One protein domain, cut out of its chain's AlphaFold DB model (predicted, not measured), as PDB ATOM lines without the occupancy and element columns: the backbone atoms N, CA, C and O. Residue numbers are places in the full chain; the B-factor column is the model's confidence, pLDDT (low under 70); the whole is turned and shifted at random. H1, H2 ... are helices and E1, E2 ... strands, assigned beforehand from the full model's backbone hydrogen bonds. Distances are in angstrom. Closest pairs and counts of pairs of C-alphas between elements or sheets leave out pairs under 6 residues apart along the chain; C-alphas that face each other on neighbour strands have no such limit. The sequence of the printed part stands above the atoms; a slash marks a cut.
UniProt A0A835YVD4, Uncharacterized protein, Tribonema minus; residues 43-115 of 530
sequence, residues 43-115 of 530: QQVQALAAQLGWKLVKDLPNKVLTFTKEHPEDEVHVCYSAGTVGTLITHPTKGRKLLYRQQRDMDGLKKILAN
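AT A GLANCE: This is residues 43 to 115 of the 530 residues of an uncharacterized protein of Tribonema minus (UniProt A0A835YVD4). Picture one twisted sheet of five antiparallel strands with two short helices, H1 and H2, packed on one of its faces and the other face bare. The two helices run along the strands, H1 over the E1 and E2 part and H2 over the E3 and E4 part, and the far ends of the E4 and E5 hairpin reach out beyond them as a long arm toward Thr 93. The printed part has 73 residues with two named helices and five named strands in the order H1 E1 E2 E3 E4 E5 H2, and its class is mixed, helices and strands. The sheet's order is E1 - E2 - E3 - E4 - E5. The whole is compact, with a radius of gyration of the C-alphas of 11.5 A and spans of 35 by 24 by 22 A.

IN THESE COORDINATES: Find C-alpha 43 at (280.965, 62.881, 140.205); from there H1, residues 43 to 51, runs 12.2 A. Next come E1, residues 55 to 60, 14.7 A long, and E2, residues 64 to 68, 13.5 A long. E3, residues 75 to 79, covers 13.1 A. Look for C-alpha 84 at (271.598, 50.986, 134.309), where E4 begins; it takes residues 84 to 91 and 20.8 A. E5, residues 95 to 102, runs 23.0 A. H2, residues 106 to 114, runs 12.1 A and ends at C-alpha 114, (287.024, 46.290, 137.486).

HOW THE PARTS SIT: Begin with the sheet, a meander, each strand the antiparallel neighbour of the one before, with E1 and E5 as edge strands. In the hairpin E1 and E2, at 157 degrees, look at N 57 and O 66, 2.8 A apart. In the hairpin E2 and E3, N 67 and O 76 are 2.8 A apart; in the hairpin E3 and E4, N 77 and O 86 are 2.7 A apart. In the hairpin E4 and E5, N 87 and O 99 are 2.8 A apart; these four pairs are within hydrogen-bond range. H1 is on the sheet at a height of 9.7 A, over E2 and only just over E1, where 3 of its C-alphas fall; it runs along the strands, at 6 degrees to E2 on the local plane. Its closest C-alphas to E1 are those of Ala 49 and Lys 55, 7.3 A. H2 is on the same face at a height of 10.1 A, over E4 and only just over E3, where 3 C-alphas fall; it runs along the strands, at 13 degrees to E4 on the local plane. Its closest C-alphas to E3 are those of Leu 113 and Val 76, 7.7 A. H1 and H2 touch, closest at the C-alphas of Ala 49 and Leu 113, 6.7 A, and run the same way at a shallow tilt of 33 degrees, only just short of steep. In H1 and H2 every O i to N i+4 pair is within hydrogen-bond range. E1 and E5 are apart.

THE WHOLE: The two C-alphas farthest apart are those of Gln 43 and Thr 93, 35.9 A. The printed part has no cut. The link E2 to E3, 6 residues, is short; the other links are tight. The mean pLDDT of the printed part is 95.0, and no printed residue is under 70.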
ATOM      1  N   GLN A  43     279.570  62.631 139.826       96.50
ATOM      2  CA  GLN A  43     280.965  62.881 140.205       96.50
ATOM      3  C   GLN A  43     281.644  61.640 140.805       96.50
ATOM      4  O   GLN A  43     282.807  61.380 140.512       96.50
ATOM      5  N   GLN A  44     280.922  60.840 141.594       97.38
ATOM      6  CA  GLN A  44     281.463  59.609 142.177       97.38
ATOM      7  C   GLN A  44     281.657  58.520 141.117       97.38
ATOM      8  O   GLN A  44     282.660  57.814 141.154       97.38
ATOM      9  N   VAL A  45     280.746  58.414 140.142       97.81
ATOM     10  CA  VAL A  45     280.897  57.502 138.995       97.81
ATOM     11  C   VAL A  45     282.143  57.858 138.183       97.81
ATOM     12  O   VAL A  45     282.943  56.977 137.876       97.81
ATOM     13  N   GLN A  46     282.342  59.144 137.874       97.94
ATOM     14  CA  GLN A  46     283.522  59.623 137.144       97.94
ATOM     15  C   GLN A  46     284.820  59.370 137.922       97.94
ATOM     16  O   GLN A  46     285.776  58.850 137.348       97.94
ATOM     17  N   ALA A  47     284.844  59.683 139.222       98.06
ATOM     18  CA  ALA A  47     286.007  59.458 140.077       98.06
ATOM     19  C   ALA A  47     286.362  57.965 140.188       98.06
ATOM     20  O   ALA A  47     287.528  57.599 140.055       98.06
ATOM     21  N   LEU A  48     285.361  57.096 140.364       98.31
ATOM     22  CA  LEU A  48     285.552  55.648 140.434       98.31
ATOM     23  C   LEU A  48     286.076  55.072 139.111       98.31
ATOM     24  O   LEU A  48     286.983  54.242 139.115       98.31
ATOM     25  N   ALA A  49     285.519  55.508 137.979       98.06
ATOM     26  CA  ALA A  49     285.976  55.088 136.659       98.06
ATOM     27  C   ALA A  49     287.438  55.505 136.421       98.06
ATOM     28  O   ALA A  49     288.263  54.658 136.073       98.06
ATOM     29  N   ALA A  50     287.781  56.765 136.712       98.00
ATOM     30  CA  ALA A  50     289.148  57.270 136.605       98.00
ATOM     31  C   ALA A  50     290.127  56.496 137.508       98.00
ATOM     32  O   ALA A  50     291.204  56.113 137.057       98.00
ATOM     33  N   GLN A  51     289.730  56.182 138.749       98.12
ATOM     34  CA  GLN A  51     290.532  55.380 139.682       98.12
ATOM     35  C   GLN A  51     290.850  53.974 139.141       98.12
ATOM     36  O   GLN A  51     291.902  53.420 139.445       98.12
ATOM     37  N   LEU A  52     289.957  53.391 138.337       97.56
ATOM     38  CA  LEU A  52     290.114  52.059 137.738       97.56
ATOM     39  C   LEU A  52     290.759  52.085 136.338       97.56
ATOM     40  O   LEU A  52     290.782  51.056 135.650       97.56
ATOM     41  N   GLY A  53     291.282  53.243 135.921       97.25
ATOM     42  CA  GLY A  53     291.975  53.433 134.645       97.25
ATOM     43  C   GLY A  53     291.049  53.594 133.439       97.25
ATOM     44  O   GLY A  53     291.486  53.391 132.312       97.25
ATOM     45  N   TRP A  54     289.773  53.925 133.651       97.81
ATOM     46  CA  TRP A  54     288.840  54.212 132.562       97.81
ATOM     47  C   TRP A  54     288.902  55.683 132.155       97.81
ATOM     48  O   TRP A  54     288.869  56.581 133.001       97.81
ATOM     49  N   LYS A  55     288.919  55.941 130.848       97.81
ATOM     50  CA  LYS A  55     288.864  57.284 130.271       97.81
ATOM     51  C   LYS A  55     287.425  57.626 129.897       97.81
ATOM     52  O   LYS A  55     286.765  56.866 129.195       97.81
ATOM     53  N   LEU A  56     286.936  58.779 130.347       97.94
ATOM     54  CA  LEU A  56     285.637  59.303 129.923       97.94
ATOM     55  C   LEU A  56     285.710  59.723 128.446       97.94
ATOM     56  O   LEU A  56     286.555  60.537 128.078       97.94
ATOM     57  N   VAL A  57     284.822  59.177 127.615       97.56
ATOM     58  CA  VAL A  57     284.727  59.477 126.176       97.56
ATOM     59  C   VAL A  57     283.546  60.388 125.876       97.56
ATOM     60  O   VAL A  57     283.680  61.324 125.093       97.56
ATOM     61  N   LYS A  58     282.382  60.124 126.486       96.81
ATOM     62  CA  LYS A  58     281.161  60.917 126.273       96.81
ATOM     63  C   LYS A  58     280.445  61.180 127.592       96.81
ATOM     64  O   LYS A  58     280.297  60.278 128.413       96.81
ATOM     65  N   ASP A  59     279.963  62.404 127.749       97.12
ATOM     66  CA  ASP A  59     279.082  62.839 128.831       97.12
ATOM     67  C   ASP A  59     277.799  63.361 128.188       97.12
ATOM     68  O   ASP A  59     277.732  64.501 127.732       97.12
ATOM     69  N   LEU A  60     276.824  62.468 128.021       92.94
ATOM     70  CA  LEU A  60     275.593  62.793 127.316       92.94
ATOM     71  C   LEU A  60     274.613  63.502 128.267       92.94
ATOM     72  O   LEU A  60     274.481  63.096 129.429       92.94
ATOM     73  N   PRO A  61     273.844  64.494 127.776       79.62
ATOM     74  CA  PRO A  61     272.853  65.218 128.581       79.62
ATOM     75  C   PRO A  61     271.782  64.290 129.182       79.62
ATOM     76  O   PRO A  61     271.243  64.573 130.251       79.62
ATOM     77  N   ASN A  62     271.564  63.116 128.577       77.31
ATOM     78  CA  ASN A  62     270.616  62.084 129.015       77.31
ATOM     79  C   ASN A  62     271.084  61.277 130.238       77.31
ATOM     80  O   ASN A  62     270.626  60.158 130.462       77.31
ATOM     81  N   LYS A  63     272.000  61.828 131.040       92.75
ATOM     82  CA  LYS A  63     272.518  61.208 132.267       92.75
ATOM     83  C   LYS A  63     273.261  59.888 132.020       92.75
ATOM     84  O   LYS A  63     273.274  59.009 132.881       92.75
ATOM     85  N   VAL A  64     273.902  59.771 130.854       96.94
ATOM     86  CA  VAL A  64     274.728  58.618 130.469       96.94
ATOM     87  C   VAL A  64     276.181  59.050 130.319       96.94
ATOM     88  O   VAL A  64     276.490  59.973 129.568       96.94
ATOM     89  N   LEU A  65     277.073  58.356 131.019       97.88
ATOM     90  CA  LEU A  65     278.520  58.495 130.880       97.88
ATOM     91  C   LEU A  65     279.067  57.296 130.109       97.88
ATOM     92  O   LEU A  65     278.772  56.162 130.481       97.88
ATOM     93  N   THR A  66     279.867  57.534 129.075       97.75
ATOM     94  CA  THR A  66     280.552  56.479 128.316       97.75
ATOM     95  C   THR A  66     282.039  56.514 128.618       97.75
ATOM     96  O   THR A  66     282.684  57.551 128.452       97.75
ATOM     97  N   PHE A  67     282.581  55.370 129.014       97.94
ATOM     98  CA  PHE A  67     283.984  55.183 129.344       97.94
ATOM     99  C   PHE A  67     284.628  54.118 128.456       97.94
ATOM    100  O   PHE A  67     283.959  53.161 128.077       97.94
ATOM    101  N   THR A  68     285.928  54.246 128.196       97.50
ATOM    102  CA  THR A  68     286.747  53.227 127.518       97.50
ATOM    103  C   THR A  68     288.018  52.922 128.306       97.50
ATOM    104  O   THR A  68     288.459  53.734 129.127       97.50
ATOM    105  N   LYS A  69     288.595  51.737 128.085       95.25
ATOM    106  CA  LYS A  69     289.879  51.311 128.670       95.25
ATOM    107  C   LYS A  69     290.886  50.975 127.556       95.25
ATOM    108  O   LYS A  69     290.628  51.270 126.396       95.25
ATOM    109  N   GLU A  70     292.037  50.407 127.918       89.12
ATOM    110  CA  GLU A  70     293.181  50.029 127.065       89.12
ATOM    111  C   GLU A  70     292.802  49.465 125.688       89.12
ATOM    112  O   GLU A  70     293.459  49.778 124.697       89.12
ATOM    113  N   HIS A  71     291.720  48.687 125.611       87.00
ATOM    114  CA  HIS A  71     291.140  48.267 124.346       87.00
ATOM    115  C   HIS A  71     290.023  49.232 123.928       87.00
ATOM    116  O   HIS A  71     289.001  49.303 124.615       87.00
ATOM    117  N   PRO A  72     290.160  49.929 122.784       83.25
ATOM    118  CA  PRO A  72     289.159  50.890 122.321       83.25
ATOM    119  C   PRO A  72     287.801  50.248 122.009       83.25
ATOM    120  O   PRO A  72     286.818  50.962 121.849       83.25
ATOM    121  N   GLU A  73     287.736  48.916 121.925       89.12
ATOM    122  CA  GLU A  73     286.493  48.183 121.686       89.12
ATOM    123  C   GLU A  73     285.660  47.922 122.945       89.12
ATOM    124  O   GLU A  73     284.461  47.651 122.822       89.12
ATOM    125  N   ASP A  74     286.270  48.008 124.131       93.88
ATOM    126  CA  ASP A  74     285.578  47.795 125.395       93.88
ATOM    127  C   ASP A  74     285.025  49.135 125.909       93.88
ATOM    128  O   ASP A  74     285.764  50.009 126.376       93.88
ATOM    129  N   GLU A  75     283.700  49.283 125.846       97.44
ATOM    130  CA  GLU A  75     282.989  50.476 126.311       97.44
ATOM    131  C   GLU A  75     282.090  50.159 127.512       97.44
ATOM    132  O   GLU A  75     281.445  49.109 127.589       97.44
ATOM    133  N   VAL A  76     281.995  51.100 128.448       97.81
ATOM    134  CA  VAL A  76     281.058  51.049 129.575       97.81
ATOM    135  C   VAL A  76     280.178  52.291 129.544       97.81
ATOM    136  O   VAL A  76     280.662  53.408 129.699       97.81
ATOM    137  N   HIS A  77     278.875  52.092 129.395       97.75
ATOM    138  CA  HIS A  77     277.843  53.118 129.461       97.75
ATOM    139  C   HIS A  77     277.147  53.056 130.823       97.75
ATOM    140  O   HIS A  77     276.512  52.056 131.156       97.75
ATOM    141  N   VAL A  78     277.225  54.124 131.610       97.62
ATOM    142  CA  VAL A  78     276.584  54.225 132.929       97.62
ATOM    143  C   VAL A  78     275.480  55.273 132.878       97.62
ATOM    144  O   VAL A  78     275.758  56.471 132.846       97.62
ATOM    145  N   CYS A  79     274.223  54.830 132.916       96.94
ATOM    146  CA  CYS A  79     273.067  55.689 133.158       96.94
ATOM    147  C   CYS A  79     272.927  55.923 134.665       96.94
ATOM    148  O   CYS A  79     272.245  55.174 135.372       96.94
ATOM    149  N   TYR A  80     273.612  56.948 135.175       95.50
ATOM    150  CA  TYR A  80     273.771  57.156 136.615       95.50
ATOM    151  C   TYR A  80     272.451  57.498 137.319       95.50
ATOM    152  O   TYR A  80     272.304  57.205 138.500       95.50
ATOM    153  N   SER A  81     271.443  58.020 136.611       93.81
ATOM    154  CA  SER A  81     270.111  58.242 137.188       93.81
ATOM    155  C   SER A  81     269.268  56.982 137.348       93.81
ATOM    156  O   SER A  81     268.525  56.877 138.316       93.81
ATOM    157  N   ALA A  82     269.352  56.044 136.399       93.88
ATOM    158  CA  ALA A  82     268.571  54.803 136.439       93.88
ATOM    159  C   ALA A  82     269.317  53.659 137.149       93.88
ATOM    160  O   ALA A  82     268.715  52.637 137.495       93.88
ATOM    161  N   GLY A  83     270.632  53.819 137.334       94.69
ATOM    162  CA  GLY A  83     271.534  52.749 137.739       94.69
ATOM    163  C   GLY A  83     271.702  51.687 136.651       94.69
ATOM    164  O   GLY A  83     272.061  50.564 136.957       94.69
ATOM    165  N   THR A  84     271.396  51.971 135.384       96.12
ATOM    166  CA  THR A  84     271.598  50.986 134.309       96.12
ATOM    167  C   THR A  84     273.027  51.087 133.800       96.12
ATOM    168  O   THR A  84     273.475  52.170 133.427       96.12
ATOM    169  N   VAL A  85     273.732  49.962 133.751       97.12
ATOM    170  CA  VAL A  85     275.088  49.860 133.214       97.12
ATOM    171  C   VAL A  85     275.065  48.936 132.002       97.12
ATOM    172  O   VAL A  85     274.732  47.757 132.122       97.12
ATOM    173  N   GLY A  86     275.395  49.482 130.835       97.19
ATOM    174  CA  GLY A  86     275.621  48.740 129.601       97.19
ATOM    175  C   GLY A  86     277.118  48.577 129.366       97.19
ATOM    176  O   GLY A  86     277.846  49.558 129.450       97.19
ATOM    177  N   THR A  87     277.607  47.377 129.078       97.06
ATOM    178  CA  THR A  87     279.011  47.173 128.690       97.06
ATOM    179  C   THR A  87     279.102  46.494 127.349       97.06
ATOM    180  O   THR A  87     278.580  45.390 127.179       97.06
ATOM    181  N   LEU A  88     279.759  47.163 126.417       96.75
ATOM    182  CA  LEU A  88     280.047  46.659 125.094       96.75
ATOM    183  C   LEU A  88     281.409  45.983 125.151       96.75
ATOM    184  O   LEU A  88     282.407  46.646 125.402       96.75
ATOM    185  N   ILE A  89     281.425  44.665 124.992       94.88
ATOM    186  CA  ILE A  89     282.640  43.852 125.069       94.88
ATOM    187  C   ILE A  89     282.760  42.975 123.828       94.88
ATOM    188  O   ILE A  89     281.760  42.453 123.320       94.88
ATOM    189  N   THR A  90     283.984  42.744 123.363       92.38
ATOM    190  CA  THR A  90     284.229  41.798 122.267       92.38
ATOM    191  C   THR A  90     284.300  40.371 122.825       92.38
ATOM    192  O   THR A  90     285.194  39.989 123.586       92.38
ATOM    193  N   HIS A  91     283.293  39.555 122.513       88.75
ATOM    194  CA  HIS A  91     283.263  38.135 122.852       88.75
ATOM    195  C   HIS A  91     284.148  37.350 121.869       88.75
ATOM    196  O   HIS A  91     283.937  37.491 120.665       88.75
ATOM    197  N   PRO A  92     285.041  36.451 122.336       87.50
ATOM    198  CA  PRO A  92     285.985  35.739 121.464       87.50
ATOM    199  C   PRO A  92     285.331  35.013 120.282       87.50
ATOM    200  O   PRO A  92     285.875  34.991 119.190       87.50
ATOM    201  N   THR A  93     284.142  34.440 120.494       91.69
ATOM    202  CA  THR A  93     283.415  33.681 119.458       91.69
ATOM    203  C   THR A  93     282.168  34.368 118.906       91.69
ATOM    204  O   THR A  93     281.643  33.940 117.886       91.69
ATOM    205  N   LYS A  94     281.639  35.397 119.583       90.38
ATOM    206  CA  LYS A  94     280.331  36.000 119.242       90.38
ATOM    207  C   LYS A  94     280.453  37.450 118.771       90.38
ATOM    208  O   LYS A  94     279.425  38.104 118.593       90.38
ATOM    209  N   GLY A  95     281.680  37.944 118.605       93.62
ATOM    210  CA  GLY A  95     281.961  39.336 118.275       93.62
ATOM    211  C   GLY A  95     281.502  40.295 119.373       93.62
ATOM    212  O   GLY A  95     281.356  39.914 120.537       93.62
ATOM    213  N   ARG A  96     281.259  41.554 119.005       94.00
ATOM    214  CA  ARG A  96     280.802  42.590 119.941       94.00
ATOM    215  C   ARG A  96     279.426  42.246 120.509       94.00
ATOM    216  O   ARG A  96     278.467  42.005 119.774       94.00
ATOM    217  N   LYS A  97     279.326  42.223 121.836       95.56
ATOM    218  CA  LYS A  97     278.084  41.989 122.576       95.56
ATOM    219  C   LYS A  97     277.901  43.057 123.641       95.56
ATOM    220  O   LYS A  97     278.844  43.431 124.331       95.56
ATOM    221  N   LEU A  98     276.661  43.516 123.768       95.56
ATOM    222  CA  LEU A  98     276.250  44.491 124.766       95.56
ATOM    223  C   LEU A  98     275.572  43.766 125.927       95.56
ATOM    224  O   LEU A  98     274.601  43.036 125.728       95.56
ATOM    225  N   LEU A  99     276.096  43.953 127.135       95.00
ATOM    226  CA  LEU A  99     275.529  43.411 128.365       95.00
ATOM    227  C   LEU A  99     274.895  44.540 129.170       95.00
ATOM    228  O   LEU A  99     275.592  45.475 129.556       95.00
ATOM    229  N   TYR A 100     273.600  44.433 129.456       95.56
ATOM    230  CA  TYR A 100     272.883  45.371 130.316       95.56
ATOM    231  C   TYR A 100     272.668  44.786 131.705       95.56
ATOM    232  O   TYR A 100     272.335  43.613 131.859       95.56
ATOM    233  N   ARG A 101     272.829  45.623 132.726       94.44
ATOM    234  CA  ARG A 101     272.632  45.250 134.127       94.44
ATOM    235  C   ARG A 101     272.154  46.450 134.927       94.44
ATOM    236  O   ARG A 101     272.525  47.587 134.642       94.44
ATOM    237  N   GLN A 102     271.309  46.188 135.916       94.88
ATOM    238  CA  GLN A 102     270.838  47.207 136.839       94.88
ATOM    239  C   GLN A 102     271.711  47.170 138.089       94.88
ATOM    240  O   GLN A 102     271.810  46.145 138.756       94.88
ATOM    241  N   GLN A 103     272.367  48.286 138.368       95.25
ATOM    242  CA  GLN A 103     273.342  48.452 139.423       95.25
ATOM    243  C   GLN A 103     273.179  49.831 140.068       95.25
ATOM    244  O   GLN A 103     273.550  50.853 139.495       95.25
ATOM    245  N   ARG A 104     272.582  49.854 141.265       94.12
ATOM    246  CA  ARG A 104     272.266  51.095 141.993       94.12
ATOM    247  C   ARG A 104     273.243  51.421 143.116       94.12
ATOM    248  O   ARG A 104     273.259  52.558 143.571       94.12
ATOM    249  N   ASP A 105     274.057  50.461 143.545       95.38
ATOM    250  CA  ASP A 105     275.107  50.686 144.535       95.38
ATOM    251  C   ASP A 105     276.487  50.855 143.877       95.38
ATOM    252  O   ASP A 105     276.801  50.248 142.843       95.38
ATOM    253  N   MET A 106     277.314  51.701 144.497       97.06
ATOM    254  CA  MET A 106     278.665  52.023 144.029       97.06
ATOM    255  C   MET A 106     279.606  50.809 144.063       97.06
ATOM    256  O   MET A 106     280.518  50.727 143.237       97.06
ATOM    257  N   ASP A 107     279.380  49.841 144.956       96.50
ATOM    258  CA  ASP A 107     280.243  48.666 145.107       96.50
ATOM    259  C   ASP A 107     280.097  47.684 143.944       96.50
ATOM    260  O   ASP A 107     281.092  47.197 143.401       96.50
ATOM    261  N   GLY A 108     278.879  47.400 143.492       96.00
ATOM    262  CA  GLY A 108     278.691  46.583 142.301       96.00
ATOM    263  C   GLY A 108     279.035  47.344 141.021       96.00
ATOM    264  O   GLY A 108     279.538  46.717 140.091       96.00
ATOM    265  N   LEU A 109     278.917  48.682 140.977       97.19
ATOM    266  CA  LEU A 109     279.488  49.457 139.866       97.19
ATOM    267  C   LEU A 109     281.016  49.300 139.827       97.19
ATOM    268  O   LEU A 109     281.579  49.072 138.758       97.19
ATOM    269  N   LYS A 110     281.689  49.340 140.983       97.69
ATOM    270  CA  LYS A 110     283.132  49.085 141.104       97.69
ATOM    271  C   LYS A 110     283.506  47.689 140.608       97.69
ATOM    272  O   LYS A 110     284.487  47.558 139.883       97.69
ATOM    273  N   LYS A 111     282.715  46.657 140.930       97.00
ATOM    274  CA  LYS A 111     282.921  45.291 140.409       97.00
ATOM    275  C   LYS A 111     282.795  45.233 138.882       97.00
ATOM    276  O   LYS A 111     283.637  44.615 138.237       97.00
ATOM    277  N   ILE A 112     281.791  45.905 138.310       96.88
ATOM    278  CA  ILE A 112     281.588  45.983 136.855       96.88
ATOM    279  C   ILE A 112     282.744  46.718 136.167       96.88
ATOM    280  O   ILE A 112     283.252  46.244 135.157       96.88
ATOM    281  N   LEU A 113     283.176  47.862 136.700       97.06
ATOM    282  CA  LEU A 113     284.282  48.631 136.127       97.06
ATOM    283  C   LEU A 113     285.627  47.902 136.274       97.06
ATOM    284  O   LEU A 113     286.495  48.038 135.417       97.06
ATOM    285  N   ALA A 114     285.824  47.112 137.332       96.62
ATOM    286  CA  ALA A 114     287.024  46.290 137.486       96.62
ATOM    287  C   ALA A 114     287.050  45.115 136.495       96.62
ATOM    288  O   ALA A 114     288.108  44.782 135.966       96.62
ATOM    289  N   ASN A 115     285.892  44.505 136.229       96.12
ATOM    290  CA  ASN A 115     285.737  43.432 135.255       96.12
ATOM    291  C   ASN A 115     284.397  43.571 134.504       96.12
ATOM    292  O   ASN A 115     283.368  43.085 134.989       96.12
TER     293      ASN A 115